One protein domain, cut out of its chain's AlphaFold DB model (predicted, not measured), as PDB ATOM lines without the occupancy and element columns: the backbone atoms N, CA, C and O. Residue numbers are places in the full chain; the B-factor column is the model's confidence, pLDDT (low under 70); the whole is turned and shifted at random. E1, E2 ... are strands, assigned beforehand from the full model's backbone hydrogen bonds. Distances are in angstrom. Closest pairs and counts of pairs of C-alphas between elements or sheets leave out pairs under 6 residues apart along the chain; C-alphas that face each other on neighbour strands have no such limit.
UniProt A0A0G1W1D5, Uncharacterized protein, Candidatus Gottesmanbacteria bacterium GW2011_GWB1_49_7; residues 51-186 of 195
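This is residues 51 to 186 of the 195 residues of an uncharacterized protein of Candidatus Gottesmanbacteria bacterium GW2011_GWB1_49_7 (UniProt A0A0G1W1D5). Two antiparallel sheets, a long twisted one of E1, E7, E3 and E5 and a smaller one of E2, E6 and E4, are set at an angle as a loosely open V, only partly face to face, and come nearest where E3 passes E4 and E5 passes E6. E3 and E7 run along the longest axis, and residues 173 to 183 stick out as a loop beyond one end. The printed part has 136 residues with eight named strands, E1 to E8 along the chain, and no named helix; the class is all strand, though under half of the residues, 63, are in named elements. The orders are E1, E7, E3, E5 and E2, E6, E4. The whole is compact, with a radius of gyration of the C-alphas of 16.2 A, and elongated, spanning 57 by 32 by 23 A.

E1, residues 51 to 56, is an edge strand and the antiparallel neighbour of E7, residues 159 to 172; N 55 and O 161 are 2.8 A apart, within hydrogen-bond range. E7 is antiparallel to E3, residues 80 to 93, with N 88 and O 164 at 2.7 A and N 170 and O 82 at 2.9 A. E3 bends by 86 degrees at residue 83. E3 is antiparallel to the edge strand E5, residues 133 to 139, with N 85 and O 137 at 2.8 A. In the other sheet, the inner strand E6, residues 144 to 150, is antiparallel to E2, residues 66 to 70, with N 148 and O 68 at 2.8 A. E6 is also antiparallel to E4, residues 98 to 103, with N 145 and O 102 at 2.7 A. Residues 99 to 100 of E4 pair antiparallel with residues 120 to 121. The closest C-alphas of E3 and E4, those of Val 91 and Val 99, are 8.0 A apart; those of E5 and E6, Ser 137 and Pro 144, are 7.6 A apart. E8, residues 182 to 185, pairs with no named strand and is apart from E1 to E7.

E1 begins at C-alpha 51, (89.257, -32.736, 51.731). E3 measures 31.6 A from first to last C-alpha, E5 20.0 A and E6 19.7 A. E7 measures 39.1 A, ending at C-alpha 172, (100.344, -56.846, 52.078). E8 ends at C-alpha 185, (96.671, -50.788, 37.418).

The C-alphas farthest apart, of Lys 153 and Asn 177, are 57.8 A apart. The printed part has no cut. The link from E4 to E5, residues 104 to 132, is long. The mean pLDDT of the printed part is 74.7, and 37 residues are under 70, among them 101 to 119.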
ATOM      1  N   PRO A  51      90.174 -33.836  51.987       83.88
ATOM      2  CA  PRO A  51      89.257 -32.736  51.731       83.88
ATOM      3  C   PRO A  51      89.775 -31.886  50.576       83.88
ATOM      4  O   PRO A  51      90.972 -31.894  50.290       83.88
ATOM      5  N   TRP A  52      88.885 -31.110  49.961       84.44
ATOM      6  CA  TRP A  52      89.237 -30.212  48.868       84.44
ATOM      7  C   TRP A  52      90.439 -29.333  49.212       84.44
ATOM      8  O   TRP A  52      90.355 -28.428  50.041       84.44
ATOM      9  N   GLN A  53      91.562 -29.603  48.560       84.00
ATOM     10  CA  GLN A  53      92.760 -28.793  48.665       84.00
ATOM     11  C   GLN A  53      92.863 -27.886  47.455       84.00
ATOM     12  O   GLN A  53      92.467 -28.233  46.344       84.00
ATOM     13  N   THR A  54      93.421 -26.703  47.675       84.38
ATOM     14  CA  THR A  54      93.716 -25.756  46.606       84.38
ATOM     15  C   THR A  54      95.154 -25.309  46.706       84.38
ATOM     16  O   THR A  54      95.625 -24.917  47.773       84.38
ATOM     17  N   LYS A  55      95.838 -25.336  45.566       81.06
ATOM     18  CA  LYS A  55      97.141 -24.716  45.392       81.06
ATOM     19  C   LYS A  55      97.023 -23.607  44.365       81.06
ATOM     20  O   LYS A  55      96.555 -23.802  43.247       81.06
ATOM     21  N   THR A  56      97.408 -22.427  44.810       77.00
ATOM     22  CA  THR A  56      97.516 -21.207  44.027       77.00
ATOM     23  C   THR A  56      98.733 -20.484  44.566       77.00
ATOM     24  O   THR A  56      99.000 -20.522  45.767       77.00
ATOM     25  N   ASP A  57      99.466 -19.825  43.695       67.38
ATOM     26  CA  ASP A  57     100.623 -19.027  44.071       67.38
ATOM     27  C   ASP A  57     100.515 -17.735  43.273       67.38
ATOM     28  O   ASP A  57     100.252 -17.745  42.068       67.38
ATOM     29  N   SER A  58     100.658 -16.615  43.974       56.59
ATOM     30  CA  SER A  58     100.548 -15.270  43.412       56.59
ATOM     31  C   SER A  58     101.580 -14.989  42.320       56.59
ATOM     32  O   SER A  58     101.448 -14.014  41.591       56.59
ATOM     33  N   THR A  59     102.613 -15.825  42.203       63.09
ATOM     34  CA  THR A  59     103.649 -15.729  41.180       63.09
ATOM     35  C   THR A  59     103.405 -16.635  39.981       63.09
ATOM     36  O   THR A  59     104.204 -16.560  39.052       63.09
ATOM     37  N   TRP A  60     102.357 -17.477  39.951       68.69
ATOM     38  CA  TRP A  60     102.036 -18.389  38.831       68.69
ATOM     39  C   TRP A  60     101.524 -17.668  37.577       68.69
ATOM     40  O   TRP A  60     100.731 -18.219  36.819       68.69
ATOM     41  N   ALA A  61     102.030 -16.464  37.315       78.88
ATOM     42  CA  ALA A  61     101.984 -15.911  35.983       78.88
ATOM     43  C   ALA A  61     102.808 -16.816  35.051       78.88
ATOM     44  O   ALA A  61     103.985 -17.090  35.316       78.88
ATOM     45  N   ILE A  62     102.193 -17.310  33.979       78.81
ATOM     46  CA  ILE A  62     102.858 -18.175  32.997       78.81
ATOM     47  C   ILE A  62     102.877 -17.423  31.687       78.81
ATOM     48  O   ILE A  62     101.844 -17.275  31.032       78.81
ATOM     49  N   ALA A  63     104.052 -16.916  31.325       79.06
ATOM     50  CA  ALA A  63     104.235 -16.182  30.086       79.06
ATOM     51  C   ALA A  63     103.852 -17.042  28.873       79.06
ATOM     52  O   ALA A  63     103.922 -18.275  28.897       79.06
ATOM     53  N   THR A  64     103.440 -16.379  27.803       82.88
ATOM     54  CA  THR A  64     103.145 -17.021  26.517       82.88
ATOM     55  C   THR A  64     104.333 -17.857  26.016       82.88
ATOM     56  O   THR A  64     105.484 -17.438  26.131       82.88
ATOM     57  N   ALA A  65     104.040 -19.050  25.485       77.31
ATOM     58  CA  ALA A  65     105.012 -20.025  24.978       77.31
ATOM     59  C   ALA A  65     106.087 -20.444  25.998       77.31
ATOM     60  O   ALA A  65     107.193 -20.840  25.628       77.31
ATOM     61  N   THR A  66     105.771 -20.358  27.293       80.44
ATOM     62  CA  THR A  66     106.663 -20.805  28.364       80.44
ATOM     63  C   THR A  66     106.090 -21.978  29.127       80.44
ATOM     64  O   THR A  66     104.907 -22.324  29.042       80.44
ATOM     65  N   THR A  67     106.972 -22.591  29.905       82.44
ATOM     66  CA  THR A  67     106.603 -23.680  30.780       82.44
ATOM     67  C   THR A  67     107.153 -23.491  32.178       82.44
ATOM     68  O   THR A  67     108.250 -22.956  32.330       82.44
ATOM     69  N   ARG A  68     106.433 -23.993  33.180       79.44
ATOM     70  CA  ARG A  68     106.804 -23.884  34.591       79.44
ATOM     71  C   ARG A  68     106.587 -25.206  35.314       79.44
ATOM     72  O   ARG A  68     105.502 -25.772  35.229       79.44
ATOM     73  N   ASP A  69     107.593 -25.667  36.049       78.88
ATOM     74  CA  ASP A  69     107.448 -26.821  36.937       78.88
ATOM     75  C   ASP A  69     106.768 -26.407  38.256       78.88
ATOM     76  O   ASP A  69     107.013 -25.326  38.800       78.88
ATOM     77  N   ILE A  70     105.897 -27.276  38.764       72.00
ATOM     78  CA  ILE A  70     105.148 -27.122  40.009       72.00
ATOM     79  C   ILE A  70     105.454 -28.314  40.903       72.00
ATOM     80  O   ILE A  70     104.991 -29.429  40.668       72.00
ATOM     81  N   THR A  71     106.210 -28.049  41.963       66.62
ATOM     82  CA  THR A  71     106.607 -29.047  42.964       66.62
ATOM     83  C   THR A  71     105.794 -28.955  44.255       66.62
ATOM     84  O   THR A  71     105.723 -29.924  44.989       66.62
ATOM     85  N   SER A  72     105.104 -27.839  44.516       62.72
ATOM     86  CA  SER A  72     104.335 -27.612  45.763       62.72
ATOM     87  C   SER A  72     103.157 -28.572  46.014       62.72
ATOM     88  O   SER A  72     102.571 -28.581  47.098       62.72
ATOM     89  N   ILE A  73     102.756 -29.348  45.005       65.25
ATOM     90  CA  ILE A  73     101.718 -30.382  45.125       65.25
ATOM     91  C   ILE A  73     102.331 -31.717  45.572       65.25
ATOM     92  O   ILE A  73     101.657 -32.512  46.223       65.25
ATOM     93  N   ASN A  74     103.615 -31.932  45.284       68.38
ATOM     94  CA  ASN A  74     104.355 -33.144  45.621       68.38
ATOM     95  C   ASN A  74     104.377 -33.376  47.136       68.38
ATOM     96  O   ASN A  74     104.272 -34.515  47.572       68.38
ATOM     97  N   ASP A  75     104.427 -32.296  47.920       66.25
ATOM     98  CA  ASP A  75     104.475 -32.326  49.388       66.25
ATOM     99  C   ASP A  75     103.274 -33.043  50.035       66.25
ATOM    100  O   ASP A  75     103.356 -33.463  51.186       66.25
ATOM    101  N   TYR A  76     102.153 -33.195  49.319       67.69
ATOM    102  CA  TYR A  76     100.967 -33.903  49.824       67.69
ATOM    103  C   TYR A  76     101.001 -35.412  49.584       67.69
ATOM    104  O   TYR A  76     100.207 -36.149  50.175       67.69
ATOM    105  N   PHE A  77     101.887 -35.880  48.709       71.50
ATOM    106  CA  PHE A  77     102.036 -37.293  48.410       71.50
ATOM    107  C   PHE A  77     103.132 -37.877  49.295       71.50
ATOM    108  O   PHE A  77     104.319 -37.608  49.116       71.50
ATOM    109  N   GLU A  78     102.739 -38.714  50.251       68.75
ATOM    110  CA  GLU A  78     103.698 -39.475  51.040       68.75
ATOM    111  C   GLU A  78     104.271 -40.606  50.189       68.75
ATOM    112  O   GLU A  78     103.560 -41.505  49.736       68.75
ATOM    113  N   SER A  79     105.588 -40.580  50.017       70.38
ATOM    114  CA  SER A  79     106.359 -41.695  49.483       70.38
ATOM    115  C   SER A  79     106.248 -42.899  50.434       70.38
ATOM    116  O   SER A  79     106.909 -42.970  51.471       70.38
ATOM    117  N   SER A  80     105.368 -43.850  50.114       75.12
ATOM    118  CA  SER A  80     105.113 -45.009  50.973       75.12
ATOM    119  C   SER A  80     104.531 -46.193  50.205       75.12
ATOM    120  O   SER A  80     103.638 -46.044  49.373       75.12
ATOM    121  N   ARG A  81     105.006 -47.404  50.529       79.12
ATOM    122  CA  ARG A  81     104.382 -48.678  50.112       79.12
ATOM    123  C   ARG A  81     103.233 -49.110  51.034       79.12
ATOM    124  O   ARG A  81     102.640 -50.158  50.830       79.12
ATOM    125  N   SER A  82     102.908 -48.312  52.046       87.62
ATOM    126  CA  SER A  82     101.761 -48.545  52.932       87.62
ATOM    127  C   SER A  82     100.600 -47.599  52.638       87.62
ATOM    128  O   SER A  82      99.605 -47.632  53.354       87.62
ATOM    129  N   THR A  83     100.711 -46.758  51.605       87.00
ATOM    130  CA  THR A  83      99.715 -45.731  51.290       87.00
ATOM    131  C   THR A  83      99.387 -45.744  49.801       87.00
ATOM    132  O   THR A  83     100.274 -45.619  48.962       87.00
ATOM    133  N   LEU A  84      98.101 -45.856  49.474       85.38
ATOM    134  CA  LEU A  84      97.550 -45.662  48.139       85.38
ATOM    135  C   LEU A  84      96.723 -44.374  48.121       85.38
ATOM    136  O   LEU A  84      95.726 -44.247  48.832       85.38
ATOM    137  N   TYR A  85      97.101 -43.445  47.257       83.50
ATOM    138  CA  TYR A  85      96.334 -42.243  46.959       83.50
ATOM    139  C   TYR A  85      95.443 -42.475  45.746       83.50
ATOM    140  O   TYR A  85      95.886 -43.013  44.729       83.50
ATOM    141  N   TYR A  86      94.193 -42.029  45.841       81.12
ATOM    142  CA  TYR A  86      93.235 -42.034  44.742       81.12
ATOM    143  C   TYR A  86      92.521 -40.680  44.738       81.12
ATOM    144  O   TYR A  86      91.539 -40.475  45.453       81.12
ATOM    145  N   LEU A  87      93.060 -39.736  43.968       79.56
ATOM    146  CA  LEU A  87      92.676 -38.327  44.011       79.56
ATOM    147  C   LEU A  87      92.112 -37.870  42.666       79.56
ATOM    148  O   LEU A  87      92.687 -38.160  41.622       79.56
ATOM    149  N   GLY A  88      91.010 -37.130  42.694       78.94
ATOM    150  CA  GLY A  88      90.606 -36.260  41.598       78.94
ATOM    151  C   GLY A  88      91.508 -35.027  41.553       78.94
ATOM    152  O   GLY A  88      91.869 -34.492  42.599       78.94
ATOM    153  N   PHE A  89      91.864 -34.582  40.353       78.62
ATOM    154  CA  PHE A  89      92.662 -33.391  40.092       78.62
ATOM    155  C   PHE A  89      91.919 -32.442  39.150       78.62
ATOM    156  O   PHE A  89      91.342 -32.882  38.151       78.62
ATOM    157  N   GLY A  90      91.933 -31.150  39.470       82.12
ATOM    158  CA  GLY A  90      91.237 -30.104  38.727       82.12
ATOM    159  C   GLY A  90      92.101 -28.865  38.523       82.12
ATOM    160  O   GLY A  90      93.041 -28.595  39.272       82.12
ATOM    161  N   VAL A  91      91.787 -28.108  37.475       84.81
ATOM    162  CA  VAL A  91      92.554 -26.943  37.028       84.81
ATOM    163  C   VAL A  91      91.611 -25.792  36.729       84.81
ATOM    164  O   VAL A  91      90.574 -25.950  36.086       84.81
ATOM    165  N   TYR A  92      91.986 -24.607  37.182       88.88
ATOM    166  CA  TYR A  92      91.409 -23.349  36.742       88.88
ATOM    167  C   TYR A  92      92.537 -22.484  36.218       88.88
ATOM    168  O   TYR A  92      93.573 -22.352  36.871       88.88
ATOM    169  N   SER A  93      92.312 -21.857  35.074       87.38
ATOM    170  CA  SER A  93      93.139 -20.754  34.624       87.38
ATOM    171  C   SER A  93      92.290 -19.756  33.851       87.38
ATOM    172  O   SER A  93      91.254 -20.113  33.292       87.38
ATOM    173  N   ASP A  94      92.710 -18.495  33.884       86.75
ATOM    174  CA  ASP A  94      92.138 -17.403  33.100       86.75
ATOM    175  C   ASP A  94      92.391 -17.545  31.589       86.75
ATOM    176  O   ASP A  94      91.680 -16.940  30.789       86.75
ATOM    177  N   VAL A  95      93.351 -18.386  31.198       85.56
ATOM    178  CA  VAL A  95      93.592 -18.808  29.813       85.56
ATOM    179  C   VAL A  95      93.679 -20.332  29.740       85.56
ATOM    180  O   VAL A  95      93.879 -21.017  30.742       85.56
ATOM    181  N   GLU A  96      93.532 -20.903  28.547       85.19
ATOM    182  CA  GLU A  96      93.631 -22.353  28.374       85.19
ATOM    183  C   GLU A  96      95.094 -22.816  28.451       85.19
ATOM    184  O   GLU A  96      95.830 -22.789  27.466       85.19
ATOM    185  N   ILE A  97      95.528 -23.218  29.646       83.19
ATOM    186  CA  ILE A  97      96.843 -23.823  29.873       83.19
ATOM    187  C   ILE A  97      96.761 -25.346  29.854       83.19
ATOM    188  O   ILE A  97      95.779 -25.933  30.314       83.19
ATOM    189  N   ASP A  98      97.842 -25.980  29.415       83.44
ATOM    190  CA  ASP A  98      98.027 -27.416  29.548       83.44
ATOM    191  C   ASP A  98      98.760 -27.721  30.857       83.44
ATOM    192  O   ASP A  98      99.812 -27.158  31.165       83.44
ATOM    193  N   VAL A  99      98.221 -28.658  31.623       76.31
ATOM    194  CA  VAL A  99      98.876 -29.277  32.770       76.31
ATOM    195  C   VAL A  99      99.340 -30.657  32.347       76.31
ATOM    196  O   VAL A  99      98.563 -31.483  31.873       76.31
ATOM    197  N   ILE A 100     100.632 -30.893  32.520       76.12
ATOM    198  CA  ILE A 100     101.314 -32.141  32.217       76.12
ATOM    199  C   ILE A 100     101.754 -32.737  33.545       76.12
ATOM    200  O   ILE A 100     102.489 -32.097  34.298       76.12
ATOM    201  N   ILE A 101     101.353 -33.972  33.828       69.44
ATOM    202  CA  ILE A 101     101.891 -34.691  34.982       69.44
ATOM    203  C   ILE A 101     103.110 -35.475  34.539       69.44
ATOM    204  O   ILE A 101     103.027 -36.319  33.656       69.44
ATOM    205  N   ARG A 102     104.236 -35.204  35.180       66.25
ATOM    206  CA  ARG A 102     105.499 -35.910  35.018       66.25
ATOM    207  C   ARG A 102     105.721 -36.784  36.242       66.25
ATOM    208  O   ARG A 102     105.452 -36.362  37.358       66.25
ATOM    209  N   MET A 103     106.270 -37.973  36.079       57.16
ATOM    210  CA  MET A 103     106.794 -38.724  37.222       57.16
ATOM    211  C   MET A 103     108.212 -38.222  37.503       57.16
ATOM    212  O   MET A 103     109.055 -38.246  36.606       57.16
ATOM    213  N   THR A 104     108.475 -37.709  38.706       48.41
ATOM    214  CA  THR A 104     109.847 -37.410  39.137       48.41
ATOM    215  C   THR A 104     110.369 -38.554  39.981       48.41
ATOM    216  O   THR A 104     110.171 -38.555  41.192       48.41
ATOM    217  N   GLY A 105     111.106 -39.463  39.352       44.12
ATOM    218  CA  GLY A 105     112.045 -40.304  40.067       44.12
ATOM    219  C   GLY A 105     112.777 -41.285  39.156       44.12
ATOM    220  O   GLY A 105     112.273 -41.928  38.242       44.12
ATOM    221  N   THR A 106     114.079 -41.266  39.356       34.03
ATOM    222  CA  THR A 106     115.111 -42.029  38.683       34.03
ATOM    223  C   THR A 106     115.088 -43.479  39.149       34.03
ATOM    224  O   THR A 106     115.192 -43.733  40.344       34.03
ATOM    225  N   THR A 107     115.057 -44.413  38.193       30.78
ATOM    226  CA  THR A 107     115.510 -45.812  38.323       30.78
ATOM    227  C   THR A 107     114.936 -46.605  39.512       30.78
ATOM    228  O   THR A 107     115.493 -46.586  40.607       30.78
ATOM    229  N   GLY A 108     113.886 -47.396  39.251       32.66
ATOM    230  CA  GLY A 108     113.390 -48.453  40.154       32.66
ATOM    231  C   GLY A 108     111.991 -48.222  40.739       32.66
ATOM    232  O   GLY A 108     111.775 -48.463  41.927       32.66
ATOM    233  N   GLU A 109     111.057 -47.684  39.952       36.78
ATOM    234  CA  GLU A 109     109.796 -47.155  40.478       36.78
ATOM    235  C   GLU A 109     108.631 -48.151  40.422       36.78
ATOM    236  O   GLU A 109     108.144 -48.498  39.348       36.78
ATOM    237  N   VAL A 110     108.107 -48.508  41.600       33.78
ATOM    238  CA  VAL A 110     106.741 -49.015  41.787       33.78
ATOM    239  C   VAL A 110     105.812 -47.815  41.957       33.78
ATOM    240  O   VAL A 110     105.955 -47.095  42.945       33.78
ATOM    241  N   GLY A 111     104.857 -47.647  41.034       37.03
ATOM    242  CA  GLY A 111     103.716 -46.733  41.162       37.03
ATOM    243  C   GLY A 111     103.526 -45.808  39.970       37.03
ATOM    244  O   GLY A 111     104.460 -45.142  39.544       37.03
ATOM    245  N   GLY A 112     102.314 -45.731  39.431       40.53
ATOM    246  CA  GLY A 112     102.069 -44.987  38.209       40.53
ATOM    247  C   GLY A 112     100.641 -44.510  38.060       40.53
ATOM    248  O   GLY A 112      99.679 -45.052  38.601       40.53
ATOM    249  N   ILE A 113     100.539 -43.444  37.289       45.94
ATOM    250  CA  ILE A 113      99.295 -42.831  36.872       45.94
ATOM    251  C   ILE A 113      98.761 -43.702  35.736       45.94
ATOM    252  O   ILE A 113      99.473 -43.992  34.782       45.94
ATOM    253  N   LYS A 114      97.486 -44.106  35.798       42.56
ATOM    254  CA  LYS A 114      96.827 -44.862  34.709       42.56
ATOM    255  C   LYS A 114      96.750 -44.062  33.388       42.56
ATOM    256  O   LYS A 114      96.305 -44.584  32.371       42.56
ATOM    257  N   GLN A 115      97.146 -42.793  33.391       45.94
ATOM    258  CA  GLN A 115      97.166 -41.936  32.215       45.94
ATOM    259  C   GLN A 115      98.596 -41.763  31.713       45.94
ATOM    260  O   GLN A 115      99.541 -41.810  32.496       45.94
ATOM    261  N   ASN A 116      98.724 -41.591  30.397       48.91
ATOM    262  CA  ASN A 116      99.988 -41.338  29.713       48.91
ATOM    263  C   ASN A 116     100.824 -40.319  30.528       48.91
ATOM    264  O   ASN A 116     100.278 -39.281  30.889       48.91
ATOM    265  N   PRO A 117     102.113 -40.567  30.830       51.47
ATOM    266  CA  PRO A 117     103.000 -39.619  31.532       51.47
ATOM    267  C   PRO A 117     103.212 -38.290  30.775       51.47
ATOM    268  O   PRO A 117     103.947 -37.413  31.218       51.47
ATOM    269  N   THR A 118     102.593 -38.139  29.603       54.84
ATOM    270  CA  THR A 118     102.501 -36.896  28.827       54.84
ATOM    271  C   THR A 118     101.061 -36.404  28.657       54.84
ATOM    272  O   THR A 118     100.813 -35.505  27.856       54.84
ATOM    273  N   ALA A 119     100.099 -36.987  29.383       57.28
ATOM    274  CA  ALA A 119      98.700 -36.590  29.334       57.28
ATOM    275  C   ALA A 119      98.589 -35.106  29.686       57.28
ATOM    276  O   ALA A 119      98.952 -34.685  30.787       57.28
ATOM    277  N   LYS A 120      98.102 -34.340  28.712       70.56
ATOM    278  CA  LYS A 120      97.752 -32.937  28.873       70.56
ATOM    279  C   LYS A 120      96.299 -32.864  29.296       70.56
ATOM    280  O   LYS A 120      95.438 -33.477  28.666       70.56
ATOM    281  N   PHE A 121      96.033 -32.120  30.350       73.31
ATOM    282  CA  PHE A 121      94.681 -31.746  30.731       73.31
ATOM    283  C   PHE A 121      94.665 -30.270  31.094       73.31
ATOM    284  O   PHE A 121      95.683 -29.671  31.415       73.31
ATOM    285  N   ASN A 122      93.496 -29.673  31.003       80.44
ATOM    286  CA  ASN A 122      93.309 -28.235  31.023       80.44
ATOM    287  C   ASN A 122      91.998 -27.902  31.754       80.44
ATOM    288  O   ASN A 122      91.260 -28.823  32.130       80.44
ATOM    289  N   PRO A 123      91.669 -26.615  31.962       82.75
ATOM    290  CA  PRO A 123      90.436 -26.232  32.652       82.75
ATOM    291  C   PRO A 123      89.150 -26.786  32.020       82.75
ATOM    292  O   PRO A 123      88.144 -26.931  32.709       82.75
ATOM    293  N   THR A 124      89.167 -27.130  30.731       79.75
ATOM    294  CA  THR A 124      88.021 -27.711  30.017       79.75
ATOM    295  C   THR A 124      87.869 -29.207  30.305       79.75
ATOM    296  O   THR A 124      86.765 -29.708  30.524       79.75
ATOM    297  N   THR A 125      88.981 -29.940  30.302       72.69
ATOM    298  CA  THR A 125      89.011 -31.409  30.425       72.69
ATOM    299  C   THR A 125      89.039 -31.886  31.875       72.69
ATOM    300  O   THR A 125      88.501 -32.952  32.177       72.69
ATOM    301  N   ALA A 126      89.594 -31.083  32.782       74.94
ATOM    302  CA  ALA A 126      89.580 -31.309  34.222       74.94
ATOM    303  C   ALA A 126      89.274 -29.991  34.959       74.94
ATOM    304  O   ALA A 126      90.178 -29.388  35.543       74.94
ATOM    305  N   PRO A 127      88.013 -29.520  34.928       82.25
ATOM    306  CA  PRO A 127      87.631 -28.265  35.566       82.25
ATOM    307  C   PRO A 127      87.961 -28.243  37.056       82.25
ATOM    308  O   PRO A 127      87.766 -29.229  37.760       82.25
ATOM    309  N   TYR A 128      88.403 -27.090  37.559       83.94
ATOM    310  CA  TYR A 128      88.763 -26.914  38.967       83.94
ATOM    311  C   TYR A 128      87.673 -27.378  39.913       83.94
ATOM    312  O   TYR A 128      87.990 -28.160  40.791       83.94
ATOM    313  N   MET A 129      86.426 -26.940  39.700       81.56
ATOM    314  CA  MET A 129      85.274 -27.292  40.538       81.56
ATOM    315  C   MET A 129      84.729 -28.700  40.278       81.56
ATOM    316  O   MET A 129      83.886 -29.129  41.044       81.56
ATOM    317  N   ASN A 130      85.180 -29.387  39.222       75.38
ATOM    318  CA  ASN A 130      84.745 -30.740  38.880       75.38
ATOM    319  C   ASN A 130      85.927 -31.566  38.355       75.38
ATOM    320  O   ASN A 130      86.091 -31.720  37.138       75.38
ATOM    321  N   PRO A 131      86.801 -32.046  39.256       69.88
ATOM    322  CA  PRO A 131      88.024 -32.729  38.875       69.88
ATOM    323  C   PRO A 131      87.713 -34.087  38.235       69.88
ATOM    324  O   PRO A 131      87.336 -35.047  38.903       69.88
ATOM    325  N   ARG A 132      87.911 -34.182  36.918       67.44
ATOM    326  CA  ARG A 132      87.689 -35.419  36.140       67.44
ATOM    327  C   ARG A 132      88.944 -36.258  35.962       67.44
ATOM    328  O   ARG A 132      88.865 -37.442  35.629       67.44
ATOM    329  N   PHE A 133      90.109 -35.650  36.151       71.75
ATOM    330  CA  PHE A 133      91.370 -36.359  36.062       71.75
ATOM    331  C   PHE A 133      91.620 -37.115  37.365       71.75
ATOM    332  O   PHE A 133      91.509 -36.539  38.440       71.75
ATOM    333  N   VAL A 134      91.978 -38.395  37.284       75.31
ATOM    334  CA  VAL A 134      92.230 -39.230  38.465       75.31
ATOM    335  C   VAL A 134      93.708 -39.582  38.556       75.31
ATOM    336  O   VAL A 134      94.244 -40.294  37.705       75.31
ATOM    337  N   ILE A 135      94.332 -39.165  39.650       75.06
ATOM    338  CA  ILE A 135      95.679 -39.546  40.055       75.06
ATOM    339  C   ILE A 135      95.582 -40.754  40.980       75.06
ATOM    340  O   ILE A 135      94.900 -40.725  42.005       75.06
ATOM    341  N   LYS A 136      96.302 -41.815  40.621       76.88
ATOM    342  CA  LYS A 136      96.551 -42.956  41.500       76.88
ATOM    343  C   LYS A 136      98.043 -42.993  41.780       76.88
ATOM    344  O   LYS A 136      98.820 -43.020  40.829       76.88
ATOM    345  N   SER A 137      98.435 -42.952  43.046       77.06
ATOM    346  CA  SER A 137      99.844 -42.964  43.453       77.06
ATOM    347  C   SER A 137     100.038 -43.945  44.603       77.06
ATOM    348  O   SER A 137      99.204 -44.036  45.501       77.06
ATOM    349  N   TYR A 138     101.108 -44.726  44.523       77.75
ATOM    350  CA  TYR A 138     101.460 -45.791  45.454       77.75
ATOM    351  C   TYR A 138     102.955 -46.064  45.324       77.75
ATOM    352  O   TYR A 138     103.415 -46.237  44.204       77.75
ATOM    353  N   GLY A 139     103.696 -46.158  46.426       70.38
ATOM    354  CA  GLY A 139     105.109 -46.535  46.410       70.38
ATOM    355  C   GLY A 139     106.071 -45.429  46.846       70.38
ATOM    356  O   GLY A 139     105.705 -44.275  47.057       70.38
ATOM    357  N   LYS A 140     107.341 -45.812  47.024       58.31
ATOM    358  CA  LYS A 140     108.390 -44.977  47.638       58.31
ATOM    359  C   LYS A 140     108.967 -43.901  46.697       58.31
ATOM    360  O   LYS A 140     109.596 -42.959  47.160       58.31
ATOM    361  N   TYR A 141     108.770 -43.998  45.388       53.34
ATOM    362  CA  TYR A 141     109.332 -43.015  44.444       53.34
ATOM    363  C   TYR A 141     108.281 -42.427  43.494       53.34
ATOM    364  O   TYR A 141     108.553 -41.490  42.763       53.34
ATOM    365  N   ALA A 142     107.029 -42.876  43.598       55.50
ATOM    366  CA  ALA A 142     105.952 -42.493  42.697       55.50
ATOM    367  C   ALA A 142     105.222 -41.202  43.115       55.50
ATOM    368  O   ALA A 142     103.988 -41.177  43.202       55.50
ATOM    369  N   ILE A 143     105.971 -40.128  43.387       61.41
ATOM    370  CA  ILE A 143     105.375 -38.808  43.615       61.41
ATOM    371  C   ILE A 143     105.163 -38.133  42.249       61.41
ATOM    372  O   ILE A 143     106.141 -37.883  41.534       61.41
ATOM    373  N   PRO A 144     103.910 -37.835  41.854       63.44
ATOM    374  CA  PRO A 144     103.666 -37.079  40.638       63.44
ATOM    375  C   PRO A 144     104.246 -35.673  40.796       63.44
ATOM    376  O   PRO A 144     104.039 -35.016  41.810       63.44
ATOM    377  N   SER A 145     104.944 -35.215  39.770       70.94
ATOM    378  CA  SER A 145     105.337 -33.824  39.566       70.94
ATOM    379  C   SER A 145     104.487 -33.209  38.467       70.94
ATOM    380  O   SER A 145     103.975 -33.903  37.592       70.94
ATOM    381  N   PHE A 146     104.324 -31.895  38.487       75.88
ATOM    382  CA  PHE A 146     103.415 -31.222  37.573       75.88
ATOM    383  C   PHE A 146     104.181 -30.160  36.806       75.88
ATOM    384  O   PHE A 146     105.058 -29.492  37.345       75.88
ATOM    385  N   LYS A 147     103.839 -29.994  35.537       80.38
ATOM    386  CA  LYS A 147     104.353 -28.935  34.685       80.38
ATOM    387  C   LYS A 147     103.187 -28.237  34.019       80.38
ATOM    388  O   LYS A 147     102.308 -28.890  33.471       80.38
ATOM    389  N   LEU A 148     103.211 -26.917  34.041       82.50
ATOM    390  CA  LEU A 148     102.286 -26.095  33.283       82.50
ATOM    391  C   LEU A 148     102.948 -25.640  31.993       82.50
ATOM    392  O   LEU A 148     104.121 -25.258  31.982       82.50
ATOM    393  N   GLU A 149     102.186 -25.668  30.915       86.06
ATOM    394  CA  GLU A 149     102.579 -25.196  29.601       86.06
ATOM    395  C   GLU A 149     101.512 -24.226  29.093       86.06
ATOM    396  O   GLU A 149     100.332 -24.561  28.989       86.06
ATOM    397  N   ASN A 150     101.933 -22.998  28.797       85.50
ATOM    398  CA  ASN A 150     101.057 -21.995  28.214       85.50
ATOM    399  C   ASN A 150     101.351 -21.869  26.719       85.50
ATOM    400  O   ASN A 150     102.198 -21.083  26.296       85.50
ATOM    401  N   ASN A 151     100.606 -22.633  25.923       82.25
ATOM    402  CA  ASN A 151     100.682 -22.603  24.461       82.25
ATOM    403  C   ASN A 151      99.850 -21.470  23.838       82.25
ATOM    404  O   ASN A 151      99.735 -21.373  22.615       82.25
ATOM    405  N   THR A 152      99.253 -20.604  24.661       81.25
ATOM    406  CA  THR A 152      98.425 -19.497  24.185       81.25
ATOM    407  C   THR A 152      99.260 -18.249  23.877       81.25
ATOM    408  O   THR A 152     100.455 -18.142  24.179       81.25
ATOM    409  N   LYS A 153      98.603 -17.257  23.267       84.88
ATOM    410  CA  LYS A 153      99.181 -15.934  22.980       84.88
ATOM    411  C   LYS A 153      99.055 -14.950  24.149       84.88
ATOM    412  O   LYS A 153      99.434 -13.793  24.003       84.88
ATOM    413  N   GLN A 154      98.487 -15.375  25.276       85.75
ATOM    414  CA  GLN A 154      98.220 -14.528  26.435       85.75
ATOM    415  C   GLN A 154      98.919 -15.107  27.658       85.75
ATOM    416  O   GLN A 154      98.949 -16.317  27.851       85.75
ATOM    417  N   THR A 155      99.501 -14.255  28.494       85.44
ATOM    418  CA  THR A 155     100.065 -14.695  29.774       85.44
ATOM    419  C   THR A 155      98.927 -15.089  30.708       85.44
ATOM    420  O   THR A 155      98.084 -14.243  31.001       85.44
ATOM    421  N   ALA A 156      98.934 -16.328  31.204       85.75
ATOM    422  CA  ALA A 156      98.042 -16.756  32.279       85.75
ATOM    423  C   ALA A 156      98.400 -15.957  33.533       85.75
ATOM    424  O   ALA A 156      99.545 -16.051  33.971       85.75
ATOM    425  N   GLN A 157      97.489 -15.156  34.082       85.19
ATOM    426  CA  GLN A 157      97.734 -14.391  35.314       85.19
ATOM    427  C   GLN A 157      97.297 -15.164  36.552       85.19
ATOM    428  O   GLN A 157      97.795 -14.915  37.651       85.19
ATOM    429  N   LEU A 158      96.359 -16.097  36.388       85.12
ATOM    430  CA  LEU A 158      95.808 -16.866  37.484       85.12
ATOM    431  C   LEU A 158      95.744 -18.334  37.101       85.12
ATOM    432  O   LEU A 158      95.053 -18.720  36.163       85.12
ATOM    433  N   VAL A 159      96.407 -19.160  37.901       84.75
ATOM    434  CA  VAL A 159      96.286 -20.612  37.829       84.75
ATOM    435  C   VAL A 159      95.990 -21.151  39.215       84.75
ATOM    436  O   VAL A 159      96.689 -20.832  40.177       84.75
ATOM    437  N   LYS A 160      94.956 -21.986  39.318       86.81
ATOM    438  CA  LYS A 160      94.626 -22.733  40.530       86.81
ATOM    439  C   LYS A 160      94.543 -24.210  40.208       86.81
ATOM    440  O   LYS A 160      93.969 -24.605  39.197       86.81
ATOM    441  N   LEU A 161      95.074 -25.014  41.109       84.75
ATOM    442  CA  LEU A 161      95.024 -26.464  41.047       84.75
ATOM    443  C   LEU A 161      94.219 -26.950  42.250       84.75
ATOM    444  O   LEU A 161      94.426 -26.468  43.368       84.75
ATOM    445  N   SER A 162      93.288 -27.866  42.024       84.88
ATOM    446  CA  SER A 162      92.517 -28.533  43.070       84.88
ATOM    447  C   SER A 162      92.813 -30.018  43.081       84.88
ATOM    448  O   SER A 162      93.083 -30.630  42.046       84.88
ATOM    449  N   TYR A 163      92.734 -30.608  44.267       81.19
ATOM    450  CA  TYR A 163      92.686 -32.053  44.405       81.19
ATOM    451  C   TYR A 163      91.873 -32.458  45.628       81.19
ATOM    452  O   TYR A 163      91.833 -31.755  46.638       81.19
ATOM    453  N   MET A 164      91.210 -33.604  45.517       83.56
ATOM    454  CA  MET A 164      90.425 -34.228  46.583       83.56
ATOM    455  C   MET A 164      90.295 -35.726  46.331       83.56
ATOM    456  O   MET A 164      90.559 -36.187  45.225       83.56
ATOM    457  N   GLY A 165      89.858 -36.502  47.318       83.94
ATOM    458  CA  GLY A 165      89.589 -37.926  47.124       83.94
ATOM    459  C   GLY A 165      89.881 -38.723  48.379       83.94
ATOM    460  O   GLY A 165      89.385 -38.389  49.452       83.94
ATOM    461  N   TRP A 166      90.690 -39.774  48.246       86.62
ATOM    462  CA  TRP A 166      90.959 -40.701  49.342       86.62
ATOM    463  C   TRP A 166      92.438 -41.050  49.480       86.62
ATOM    464  O   TRP A 166      93.145 -41.269  48.491       86.62
ATOM    465  N   LYS A 167      92.862 -41.162  50.739       88.56
ATOM    466  CA  LYS A 167      94.103 -41.791  51.179       88.56
ATOM    467  C   LYS A 167      93.739 -43.134  51.811       88.56
ATOM    468  O   LYS A 167      92.950 -43.192  52.753       88.56
ATOM    469  N   PHE A 168      94.284 -44.216  51.271       89.62
ATOM    470  CA  PHE A 168      94.092 -45.567  51.788       89.62
ATOM    471  C   PHE A 168      95.400 -46.069  52.379       89.62
ATOM    472  O   PHE A 168      96.386 -46.223  51.662       89.62
ATOM    473  N   GLY A 169      95.408 -46.368  53.667       92.88
ATOM    474  CA  GLY A 169      96.444 -47.180  54.283       92.88
ATOM    475  C   GLY A 169      96.220 -48.629  53.886       92.88
ATOM    476  O   GLY A 169      95.102 -49.144  53.981       92.88
ATOM    477  N   ILE A 170      97.273 -49.272  53.408       92.62
ATOM    478  CA  ILE A 170      97.235 -50.619  52.852       92.62
ATOM    479  C   ILE A 170      98.332 -51.485  53.460       92.62
ATOM    480  O   ILE A 170      99.403 -51.000  53.826       92.62
ATOM    481  N   GLU A 171      98.059 -52.782  53.548       94.44
ATOM    482  CA  GLU A 171      99.022 -53.785  53.998       94.44
ATOM    483  C   GLU A 171      99.087 -54.962  53.019       94.44
ATOM    484  O   GLU A 171      98.065 -55.289  52.407       94.44
ATOM    485  N   PRO A 172     100.246 -55.624  52.865       94.75
ATOM    486  CA  PRO A 172     100.344 -56.846  52.078       94.75
ATOM    487  C   PRO A 172      99.384 -57.927  52.581       94.75
ATOM    488  O   PRO A 172      99.187 -58.093  53.785       94.75
ATOM    489  N   CYS A 173      98.806 -58.694  51.662       94.19
ATOM    490  CA  CYS A 173      97.947 -59.827  51.990       94.19
ATOM    491  C   CYS A 173      98.085 -60.950  50.957       94.19
ATOM    492  O   CYS A 173      98.681 -60.775  49.896       94.19
ATOM    493  N   GLU A 174      97.526 -62.115  51.267       94.69
ATOM    494  CA  GLU A 174      97.408 -63.197  50.294       94.69
ATOM    495  C   GLU A 174      96.297 -62.910  49.277       94.69
ATOM    496  O   GLU A 174      95.316 -62.213  49.555       94.69
ATOM    497  N   LYS A 175      96.432 -63.502  48.088       93.25
ATOM    498  CA  LYS A 175      95.380 -63.482  47.075       93.25
ATOM    499  C   LYS A 175      94.095 -64.110  47.645       93.25
ATOM    500  O   LYS A 175      94.158 -65.210  48.191       93.25
ATOM    501  N   PRO A 176      92.921 -63.480  47.468       88.75
ATOM    502  CA  PRO A 176      91.676 -64.032  47.974       88.75
ATOM    503  C   PRO A 176      91.258 -65.272  47.179       88.75
ATOM    504  O   PRO A 176      91.262 -65.270  45.944       88.75
ATOM    505  N   ASN A 177      90.845 -66.317  47.899       87.44
ATOM    506  CA  ASN A 177      90.373 -67.576  47.315       87.44
ATOM    507  C   ASN A 177      88.970 -67.463  46.697       87.44
ATOM    508  O   ASN A 177      88.618 -68.244  45.819       87.44
ATOM    509  N   ASP A 178      88.174 -66.488  47.137       84.50
ATOM    510  CA  ASP A 178      86.796 -66.260  46.685       84.50
ATOM    511  C   ASP A 178      86.699 -65.356  45.438       84.50
ATOM    512  O   ASP A 178      85.604 -65.059  44.962       84.50
ATOM    513  N   GLY A 179      87.844 -64.903  44.913       79.50
ATOM    514  CA  GLY A 179      87.925 -64.058  43.723       79.50
ATOM    515  C   GLY A 179      87.418 -62.624  43.912       79.50
ATOM    516  O   GLY A 179      87.335 -61.887  42.929       79.50
ATOM    517  N   ARG A 180      87.096 -62.189  45.137       83.81
ATOM    518  CA  ARG A 180      86.587 -60.835  45.397       83.81
ATOM    519  C   ARG A 180      87.733 -59.855  45.619       83.81
ATOM    520  O   ARG A 180      88.313 -59.781  46.697       83.81
ATOM    521  N   TYR A 181      88.053 -59.082  44.587       89.25
ATOM    522  CA  TYR A 181      89.060 -58.024  44.655       89.25
ATOM    523  C   TYR A 181      88.830 -56.959  43.583       89.25
ATOM    524  O   TYR A 181      88.153 -57.188  42.580       89.25
ATOM    525  N   THR A 182      89.455 -55.796  43.756       88.06
ATOM    526  CA  THR A 182      89.553 -54.781  42.697       88.06
ATOM    527  C   THR A 182      90.954 -54.770  42.115       88.06
ATOM    528  O   THR A 182      91.940 -54.789  42.843       88.06
ATOM    529  N   THR A 183      91.063 -54.707  40.788       85.12
ATOM    530  CA  THR A 183      92.362 -54.487  40.142       85.12
ATOM    531  C   THR A 183      92.611 -52.997  39.981       85.12
ATOM    532  O   THR A 183      91.829 -52.295  39.336       85.12
ATOM    533  N   ILE A 184      93.723 -52.515  40.526       81.25
ATOM    534  CA  ILE A 184      94.212 -51.161  40.288       81.25
ATOM    535  C   ILE A 184      95.519 -51.278  39.515       81.25
ATOM    536  O   ILE A 184      96.536 -51.717  40.040       81.25
ATOM    537  N   SER A 185      95.472 -50.885  38.242       75.31
ATOM    538  CA  SER A 185      96.671 -50.788  37.418       75.31
ATOM    539  C   SER A 185      97.304 -49.409  37.554       75.31
ATOM    540  O   SER A 185      96.634 -48.387  37.392       75.31
ATOM    541  N   LEU A 186      98.595 -49.447  37.859       71.38
ATOM    542  CA  LEU A 186      99.519 -48.344  38.063       71.38
ATOM    543  C   LEU A 186     100.658 -48.399  37.026       71.38
ATOM    544  O   LEU A 186     101.720 -47.829  37.240       71.38
TER     545      LEU A 186